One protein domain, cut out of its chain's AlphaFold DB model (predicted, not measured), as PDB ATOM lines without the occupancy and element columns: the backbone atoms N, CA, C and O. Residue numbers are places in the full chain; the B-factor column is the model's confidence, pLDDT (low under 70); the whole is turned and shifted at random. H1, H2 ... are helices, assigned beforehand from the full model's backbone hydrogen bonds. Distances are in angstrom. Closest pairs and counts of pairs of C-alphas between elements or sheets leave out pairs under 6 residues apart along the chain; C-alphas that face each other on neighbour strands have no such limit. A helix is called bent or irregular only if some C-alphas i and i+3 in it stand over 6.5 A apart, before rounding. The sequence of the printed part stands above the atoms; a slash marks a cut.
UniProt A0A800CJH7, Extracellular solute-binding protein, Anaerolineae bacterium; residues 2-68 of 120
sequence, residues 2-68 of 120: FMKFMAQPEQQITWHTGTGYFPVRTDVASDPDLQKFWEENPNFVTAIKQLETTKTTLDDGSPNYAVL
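Overview. This is residues 2 to 68 of the 120 residues of the protein "Extracellular solute-binding protein" of Anaerolineae bacterium (UniProt A0A800CJH7). H2 and H4 run the same way side by side, with the short H3 near their first turns, in a small cluster at one end of a loose model. H1 leads into this cluster, and H5 leads away from it at a steep angle into a long hooked tail, residues 53 to 68, which makes much of the length. The printed part has 67 residues with five named helices, H1 to H5 in chain order, and no named strand; its class is all helix. It is loose, with a radius of gyration of the C-alphas of 14.3 A and spans of 40 by 31 by 19 A.

Arrangement. H2, residues 9 to 19, touches H3, residues 27 to 30, closest at the C-alphas of Pro 9 and Val 28, 6.1 A apart. H2 and H4, residues 32 to 40, only just touch, with 3 pairs of C-alphas within 8 A, the closest being Ile 13 and Leu 34 at 6.9 A; they run the same way at a shallow tilt of 17 degrees. H4 and H5, residues 43 to 52, are close but not clearly touching, closest at the C-alphas of Trp 38 and Phe 44, 6.4 A apart. H1, residues 2 to 6, is close to H2 but not clearly touching it, and is apart from H3, H4 and H5. Every O i to N i+4 pair is within hydrogen-bond range in H1, H2 and H4; in H5 4 of 6 are, and H3 is too short for such a pair.

Along the chain. H2 is 15.3 A long from C-alpha 9 at (306.923, 4.963, -16.147); H4 is 12.4 A. H5, 15.0 A, ends at C-alpha 52 at (311.331, 12.626, -32.605) and is irregular: C-alphas 44 and 47 are 7.0 A apart. H1 begins at C-alpha 2 at (298.134, -5.577, -17.419).

Size, cuts and confidence. The C-alphas of Phe 2 and Asp 60 are the two farthest apart, 41.1 A. The printed part has no cut and no long link between helices. Mean pLDDT of the printed part is 95.5, and no printed residue is under 70.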
ATOM      1  N   PHE A   2     296.748  -5.272 -17.021       97.25
ATOM      2  CA  PHE A   2     298.134  -5.577 -17.419       97.25
ATOM      3  C   PHE A   2     298.763  -4.567 -18.402       97.25
ATOM      4  O   PHE A   2     299.837  -4.046 -18.130       97.25
ATOM      5  N   MET A   3     298.078  -4.201 -19.494       96.75
ATOM      6  CA  MET A   3     298.618  -3.214 -20.451       96.75
ATOM      7  C   MET A   3     298.867  -1.837 -19.822       96.75
ATOM      8  O   MET A   3     299.808  -1.148 -20.199       96.75
ATOM      9  N   LYS A   4     298.046  -1.442 -18.837       96.12
ATOM     10  CA  LYS A   4     298.246  -0.187 -18.100       96.12
ATOM     11  C   LYS A   4     299.486  -0.268 -17.219       96.12
ATOM     12  O   LYS A   4     300.249   0.686 -17.204       96.12
ATOM     13  N   PHE A   5     299.684  -1.395 -16.532       97.06
ATOM     14  CA  PHE A   5     300.893  -1.669 -15.758       97.06
ATOM     15  C   PHE A   5     302.141  -1.629 -16.648       97.06
ATOM     16  O   PHE A   5     303.054  -0.865 -16.364       97.06
ATOM     17  N   MET A   6     302.141  -2.343 -17.780       97.12
ATOM     18  CA  MET A   6     303.264  -2.332 -18.727       97.12
ATOM     19  C   MET A   6     303.595  -0.923 -19.234       97.12
ATOM     20  O   MET A   6     304.756  -0.623 -19.487       97.12
ATOM     21  N   ALA A   7     302.597  -0.045 -19.355       96.25
ATOM     22  CA  ALA A   7     302.761   1.347 -19.771       96.25
ATOM     23  C   ALA A   7     303.031   2.329 -18.609       96.25
ATOM     24  O   ALA A   7     302.934   3.543 -18.805       96.25
ATOM     25  N   GLN A   8     303.325   1.859 -17.393       97.50
ATOM     26  CA  GLN A   8     303.757   2.731 -16.297       97.50
ATOM     27  C   GLN A   8     305.205   3.207 -16.507       97.50
ATOM     28  O   GLN A   8     305.999   2.460 -17.082       97.50
ATOM     29  N   PRO A   9     305.571   4.411 -16.021       97.25
ATOM     30  CA  PRO A   9     306.923   4.963 -16.147       97.25
ATOM     31  C   PRO A   9     308.037   3.980 -15.766       97.25
ATOM     32  O   PRO A   9     308.911   3.705 -16.580       97.25
ATOM     33  N   GLU A  10     307.948   3.367 -14.584       96.88
ATOM     34  CA  GLU A  10     308.956   2.423 -14.075       96.88
ATOM     35  C   GLU A  10     309.142   1.202 -14.991       96.88
ATOM     36  O   GLU A  10     310.267   0.766 -15.246       96.88
ATOM     37  N   GLN A  11     308.043   0.669 -15.535       97.75
ATOM     38  CA  GLN A  11     308.084  -0.478 -16.445       97.75
ATOM     39  C   GLN A  11     308.692  -0.093 -17.795       97.75
ATOM     40  O   GLN A  11     309.450  -0.866 -18.374       97.75
ATOM     41  N   GLN A  12     308.411   1.119 -18.278       97.44
ATOM     42  CA  GLN A  12     308.972   1.640 -19.522       97.44
ATOM     43  C   GLN A  12     310.469   1.949 -19.406       97.44
ATOM     44  O   GLN A  12     311.219   1.620 -20.322       97.44
ATOM     45  N   ILE A  13     310.920   2.503 -18.274       97.25
ATOM     46  CA  ILE A  13     312.347   2.718 -17.990       97.25
ATOM     47  C   ILE A  13     313.070   1.370 -17.910       97.25
ATOM     48  O   ILE A  13     314.092   1.179 -18.570       97.25
ATOM     49  N   THR A  14     312.511   0.403 -17.175       97.31
ATOM     50  CA  THR A  14     313.078  -0.952 -17.063       97.31
ATOM     51  C   THR A  14     313.164  -1.638 -18.427       97.31
ATOM     52  O   THR A  14     314.199  -2.195 -18.786       97.31
ATOM     53  N   TRP A  15     312.094  -1.571 -19.222       97.06
ATOM     54  CA  TRP A  15     312.059  -2.135 -20.568       97.06
ATOM     55  C   TRP A  15     313.103  -1.495 -21.484       97.06
ATOM     56  O   TRP A  15     313.869  -2.206 -22.133       97.06
ATOM     57  N   HIS A  16     313.172  -0.163 -21.514       96.62
ATOM     58  CA  HIS A  16     314.100   0.557 -22.377       96.62
ATOM     59  C   HIS A  16     315.559   0.275 -22.016       96.62
ATOM     60  O   HIS A  16     316.335  -0.140 -22.874       96.62
ATOM     61  N   THR A  17     315.924   0.440 -20.745       96.38
ATOM     62  CA  THR A  17     317.303   0.235 -20.276       96.38
ATOM     63  C   THR A  17     317.738  -1.230 -20.371       96.38
ATOM     64  O   THR A  17     318.903  -1.506 -20.650       96.38
ATOM     65  N   GLY A  18     316.806  -2.177 -20.215       96.56
ATOM     66  CA  GLY A  18     317.078  -3.612 -20.313       96.56
ATOM     67  C   GLY A  18     317.122  -4.177 -21.737       96.56
ATOM     68  O   GLY A  18     317.699  -5.246 -21.933       96.56
ATOM     69  N   THR A  19     316.520  -3.509 -22.731       96.00
ATOM     70  CA  THR A  19     316.360  -4.080 -24.089       96.00
ATOM     71  C   THR A  19     316.819  -3.189 -25.238       96.00
ATOM     72  O   THR A  19     317.045  -3.689 -26.337       96.00
ATOM     73  N   GLY A  20     316.931  -1.879 -25.020       94.62
ATOM     74  CA  GLY A  20     317.215  -0.893 -26.064       94.62
ATOM     75  C   GLY A  20     316.001  -0.438 -26.881       94.62
ATOM     76  O   GLY A  20     316.131   0.499 -27.666       94.62
ATOM     77  N   TYR A  21     314.814  -1.032 -26.701       95.19
ATOM     78  CA  TYR A  21     313.582  -0.551 -27.343       95.19
ATOM     79  C   TYR A  21     313.112   0.785 -26.764       95.19
ATOM     80  O   TYR A  21     313.380   1.095 -25.610       95.19
ATOM     81  N   PHE A  22     312.357   1.567 -27.536       92.81
ATOM     82  CA  PHE A  22     311.833   2.857 -27.078       92.81
ATOM     83  C   PHE A  22     310.849   2.721 -25.910       92.81
ATOM     84  O   PHE A  22     310.001   1.822 -25.933       92.81
ATOM     85  N   PRO A  23     310.869   3.660 -24.949       93.94
ATOM     86  CA  PRO A  23     309.710   3.902 -24.107       93.94
ATOM     87  C   PRO A  23     308.535   4.368 -24.980       93.94
ATOM     88  O   PRO A  23     308.697   5.232 -25.839       93.94
ATOM     89  N   VAL A  24     307.325   3.866 -24.730       93.00
ATOM     90  CA  VAL A  24     306.102   4.353 -25.406       93.00
ATOM     91  C   VAL A  24     305.548   5.640 -24.782       93.00
ATOM     92  O   VAL A  24     304.431   6.058 -25.083       93.00
ATOM     93  N   ARG A  25     306.313   6.258 -23.877       93.12
ATOM     94  CA  ARG A  25     305.985   7.506 -23.191       93.12
ATOM     95  C   ARG A  25     307.118   8.503 -23.354       93.12
ATOM     96  O   ARG A  25     308.281   8.129 -23.267       93.12
ATOM     97  N   THR A  26     306.772   9.771 -23.503       91.88
ATOM     98  CA  THR A  26     307.747  10.864 -23.594       91.88
ATOM     99  C   THR A  26     308.069  11.484 -22.233       91.88
ATOM    100  O   THR A  26     309.156  12.020 -22.047       91.88
ATOM    101  N   ASP A  27     307.164  11.382 -21.257       94.56
ATOM    102  CA  ASP A  27     307.321  11.990 -19.929       94.56
ATOM    103  C   ASP A  27     308.423  11.349 -19.071       94.56
ATOM    104  O   ASP A  27     308.883  11.976 -18.124       94.56
ATOM    105  N   VAL A  28     308.895  10.148 -19.421       95.31
ATOM    106  CA  VAL A  28     310.023   9.489 -18.737       95.31
ATOM    107  C   VAL A  28     311.379  10.110 -19.073       95.31
ATOM    108  O   VAL A  28     312.339   9.873 -18.354       95.31
ATOM    109  N   ALA A  29     311.482  10.925 -20.128       93.38
ATOM    110  CA  ALA A  29     312.751  11.532 -20.550       93.38
ATOM    111  C   ALA A  29     313.337  12.532 -19.530       93.38
ATOM    112  O   ALA A  29     314.511  12.900 -19.619       93.38
ATOM    113  N   SER A  30     312.528  12.996 -18.571       94.69
ATOM    114  CA  SER A  30     312.961  13.852 -17.462       94.69
ATOM    115  C   SER A  30     313.400  13.072 -16.217       94.69
ATOM    116  O   SER A  30     313.820  13.698 -15.244       94.69
ATOM    117  N   ASP A  31     313.305  11.739 -16.228       96.88
ATOM    118  CA  ASP A  31     313.739  10.901 -15.115       96.88
ATOM    119  C   ASP A  31     315.273  10.970 -14.953       96.88
ATOM    120  O   ASP A  31     316.005  10.754 -15.927       96.88
ATOM    121  N   PRO A  32     315.787  11.289 -13.752       96.81
ATOM    122  CA  PRO A  32     317.217  11.506 -13.544       96.81
ATOM    123  C   PRO A  32     318.052  10.232 -13.711       96.81
ATOM    124  O   PRO A  32     319.183  10.310 -14.195       96.81
ATOM    125  N   ASP A  33     317.515   9.065 -13.350       96.00
ATOM    126  CA  ASP A  33     318.227   7.796 -13.498       96.00
ATOM    127  C   ASP A  33     318.295   7.399 -14.975       96.00
ATOM    128  O   ASP A  33     319.336   6.936 -15.448       96.00
ATOM    129  N   LEU A  34     317.225   7.663 -15.736       96.88
ATOM    130  CA  LEU A  34     317.232   7.481 -17.186       96.88
ATOM    131  C   LEU A  34     318.203   8.442 -17.885       96.88
ATOM    132  O   LEU A  34     318.935   8.021 -18.780       96.88
ATOM    133  N   GLN A  35     318.248   9.714 -17.478       97.38
ATOM    134  CA  GLN A  35     319.194  10.687 -18.034       97.38
ATOM    135  C   GLN A  35     320.639  10.267 -17.782       97.38
ATOM    136  O   GLN A  35     321.434  10.229 -18.719       97.38
ATOM    137  N   LYS A  36     320.958   9.862 -16.550       98.06
ATOM    138  CA  LYS A  36     322.277   9.322 -16.219       98.06
ATOM    139  C   LYS A  36     322.605   8.085 -17.057       98.06
ATOM    140  O   LYS A  36     323.696   7.982 -17.611       98.06
ATOM    141  N   PHE A  37     321.652   7.164 -17.202       97.62
ATOM    142  CA  PHE A  37     321.827   5.989 -18.052       97.62
ATOM    143  C   PHE A  37     322.122   6.376 -19.508       97.62
ATOM    144  O   PHE A  37     323.002   5.782 -20.127       97.62
ATOM    145  N   TRP A  38     321.432   7.374 -20.061       97.38
ATOM    146  CA  TRP A  38     321.666   7.873 -21.418       97.38
ATOM    147  C   TRP A  38     323.006   8.585 -21.594       97.38
ATOM    148  O   TRP A  38     323.608   8.463 -22.660       97.38
ATOM    149  N   GLU A  39     323.491   9.298 -20.579       97.88
ATOM    150  CA  GLU A  39     324.836   9.884 -20.585       97.88
ATOM    151  C   GLU A  39     325.917   8.799 -20.661       97.88
ATOM    152  O   GLU A  39     326.868   8.918 -21.434       97.88
ATOM    153  N   GLU A  40     325.743   7.713 -19.907       98.06
ATOM    154  CA  GLU A  40     326.649   6.560 -19.909       98.06
ATOM    155  C   GLU A  40     326.486   5.686 -21.170       98.06
ATOM    156  O   GLU A  40     327.444   5.058 -21.624       98.06
ATOM    157  N   ASN A  41     325.290   5.671 -21.774       97.38
ATOM    158  CA  ASN A  41     324.915   4.813 -22.903       97.38
ATOM    159  C   ASN A  41     324.287   5.621 -24.062       97.38
ATOM    160  O   ASN A  41     323.131   5.390 -24.433       97.38
ATOM    161  N   PRO A  42     325.034   6.534 -24.710       96.50
ATOM    162  CA  PRO A  42     324.472   7.505 -25.658       96.50
ATOM    163  C   PRO A  42     323.785   6.876 -26.880       96.50
ATOM    164  O   PRO A  42     322.875   7.472 -27.458       96.50
ATOM    165  N   ASN A  43     324.164   5.649 -27.258       95.56
ATOM    166  CA  ASN A  43     323.546   4.924 -28.371       95.56
ATOM    167  C   ASN A  43     322.062   4.593 -28.134       95.56
ATOM    168  O   ASN A  43     321.319   4.473 -29.107       95.56
ATOM    169  N   PHE A  44     321.610   4.504 -26.875       96.00
ATOM    170  CA  PHE A  44     320.200   4.262 -26.540       96.00
ATOM    171  C   PHE A  44     319.289   5.438 -26.928       96.00
ATOM    172  O   PHE A  44     318.081   5.262 -27.079       96.00
ATOM    173  N   VAL A  45     319.861   6.626 -27.150       94.19
ATOM    174  CA  VAL A  45     319.119   7.845 -27.502       94.19
ATOM    175  C   VAL A  45     319.046   8.069 -29.014       94.19
ATOM    176  O   VAL A  45     318.176   8.795 -29.490       94.19
ATOM    177  N   THR A  46     319.937   7.456 -29.801       93.62
ATOM    178  CA  THR A  46     320.045   7.715 -31.248       93.62
ATOM    179  C   THR A  46     318.722   7.495 -31.968       93.62
ATOM    180  O   THR A  46     318.234   8.386 -32.662       93.62
ATOM    181  N   ALA A  47     318.108   6.333 -31.766       91.06
ATOM    182  CA  ALA A  47     316.890   5.992 -32.479       91.06
ATOM    183  C   ALA A  47     315.651   6.726 -31.907       91.06
ATOM    184  O   ALA A  47     314.711   6.994 -32.654       91.06
ATOM    185  N   ILE A  48     315.687   7.159 -30.634       93.44
ATOM    186  CA  ILE A  48     314.675   8.065 -30.051       93.44
ATOM    187  C   ILE A  48     314.708   9.403 -30.790       93.44
ATOM    188  O   ILE A  48     313.688   9.855 -31.298       93.44
ATOM    189  N   LYS A  49     315.899   9.994 -30.946       93.12
ATOM    190  CA  LYS A  49     316.080  11.249 -31.692       93.12
ATOM    191  C   LYS A  49     315.640  11.124 -33.149       93.12
ATOM    192  O   LYS A  49     315.054  12.060 -33.687       93.12
ATOM    193  N   GLN A  50     315.901   9.989 -33.802       93.81
ATOM    194  CA  GLN A  50     315.410   9.735 -35.164       93.81
ATOM    195  C   GLN A  50     313.877   9.733 -35.224       93.81
ATOM    196  O   GLN A  50     313.303  10.352 -36.120       93.81
ATOM    197  N   LEU A  51     313.211   9.097 -34.256       92.62
ATOM    198  CA  LEU A  51     311.753   9.111 -34.163       92.62
ATOM    199  C   LEU A  51     311.217  10.534 -33.931       92.62
ATOM    200  O   LEU A  51     310.352  10.987 -34.673       92.62
ATOM    201  N   GLU A  52     311.768  11.265 -32.960       91.19
ATOM    202  CA  GLU A  52     311.331  12.626 -32.605       91.19
ATOM    203  C   GLU A  52     311.519  13.645 -33.737       91.19
ATOM    204  O   GLU A  52     310.737  14.583 -33.870       91.19
ATOM    205  N   THR A  53     312.550  13.467 -34.563       93.88
ATOM    206  CA  THR A  53     312.870  14.378 -35.677       93.88
ATOM    207  C   THR A  53     312.228  13.968 -37.004       93.88
ATOM    208  O   THR A  53     312.450  14.618 -38.030       93.88
ATOM    209  N   THR A  54     311.408  12.914 -37.009       95.06
ATOM    210  CA  THR A  54     310.687  12.467 -38.203       95.06
ATOM    211  C   THR A  54     309.670  13.523 -38.649       95.06
ATOM    212  O   THR A  54     308.797  13.939 -37.890       95.06
ATOM    213  N   LYS A  55     309.744  13.944 -39.918       95.81
ATOM    214  CA  LYS A  55     308.783  14.887 -40.513       95.81
ATOM    215  C   LYS A  55     307.483  14.179 -40.892       95.81
ATOM    216  O   LYS A  55     307.344  13.683 -42.010       95.81
ATOM    217  N   THR A  56     306.525  14.161 -39.972       96.25
ATOM    218  CA  THR A  56     305.204  13.532 -40.157       96.25
ATOM    219  C   THR A  56     304.250  14.319 -41.059       96.25
ATOM    220  O   THR A  56     303.178  13.820 -41.399       96.25
ATOM    221  N   THR A  57     304.636  15.528 -41.465       97.00
ATOM    222  CA  THR A  57     303.848  16.442 -42.297       97.00
ATOM    223  C   THR A  57     304.724  16.963 -43.436       97.00
ATOM    224  O   THR A  57     305.912  17.218 -43.228       97.00
ATOM    225  N   LEU A  58     304.153  17.086 -44.633       96.56
ATOM    226  CA  LEU A  58     304.796  17.667 -45.814       96.56
ATOM    227  C   LEU A  58     304.758  19.208 -45.774       96.56
ATOM    228  O   LEU A  58     304.062  19.803 -44.950       96.56
ATOM    229  N   ASP A  59     305.493  19.861 -46.680       96.31
ATOM    230  CA  ASP A  59     305.589  21.332 -46.745       96.31
ATOM    231  C   ASP A  59     304.237  22.013 -47.043       96.31
ATOM    232  O   ASP A  59     304.033  23.175 -46.697       96.31
ATOM    233  N   ASP A  60     303.297  21.285 -47.649       96.50
ATOM    234  CA  ASP A  60     301.932  21.740 -47.936       96.50
ATOM    235  C   ASP A  60     300.943  21.526 -46.770       96.50
ATOM    236  O   ASP A  60     299.764  21.864 -46.883       96.50
ATOM    237  N   GLY A  61     301.407  20.975 -45.643       96.25
ATOM    238  CA  GLY A  61     300.594  20.692 -44.460       96.25
ATOM    239  C   GLY A  61     299.864  19.344 -44.477       96.25
ATOM    240  O   GLY A  61     299.193  19.014 -43.497       96.25
ATOM    241  N   SER A  62     299.986  18.546 -45.541       97.00
ATOM    242  CA  SER A  62     299.371  17.216 -45.614       97.00
ATOM    243  C   SER A  62     300.174  16.146 -44.843       97.00
ATOM    244  O   SER A  62     301.382  16.306 -44.631       97.00
ATOM    245  N   PRO A  63     299.541  15.043 -44.383       96.25
ATOM    246  CA  PRO A  63     300.253  13.953 -43.714       96.25
ATOM    247  C   PRO A  63     301.289  13.288 -44.623       96.25
ATOM    248  O   PRO A  63     300.983  12.856 -45.734       96.25
ATOM    249  N   ASN A  64     302.506  13.112 -44.114       95.56
ATOM    250  CA  ASN A  64     303.542  12.348 -44.796       95.56
ATOM    251  C   ASN A  64     303.350  10.844 -44.538       95.56
ATOM    252  O   ASN A  64     304.005  10.260 -43.675       95.56
ATOM    253  N   TYR A  65     302.443  10.199 -45.276       92.44
ATOM    254  CA  TYR A  65     302.102   8.783 -45.073       92.44
ATOM    255  C   TYR A  65     303.301   7.826 -45.137       92.44
ATOM    256  O   TYR A  65     303.278   6.791 -44.474       92.44
ATOM    257  N   ALA A  66     304.366   8.181 -45.863       90.69
ATOM    258  CA  ALA A  66     305.561   7.351 -45.991       90.69
ATOM    259  C   ALA A  66     306.295   7.113 -44.655       90.69
ATOM    260  O   ALA A  66     307.039   6.140 -44.539       90.69
ATOM    261  N   VAL A  67     306.090   7.969 -43.645       93.81
ATOM    262  CA  VAL A  67     306.793   7.890 -42.348       93.81
ATOM    263  C   VAL A  67     305.872   7.633 -41.152       93.81
ATOM    264  O   VAL A  67     306.337   7.599 -40.018       93.81
ATOM    265  N   LEU A  68     304.571   7.432 -41.380       92.31
ATOM    266  CA  LEU A  68     303.585   7.192 -40.314       92.31
ATOM    267  C   LEU A  68     303.421   5.707 -39.949       92.31
ATOM    268  O   LEU A  68     302.579   5.355 -39.123       92.31
TER     269      LEU A  68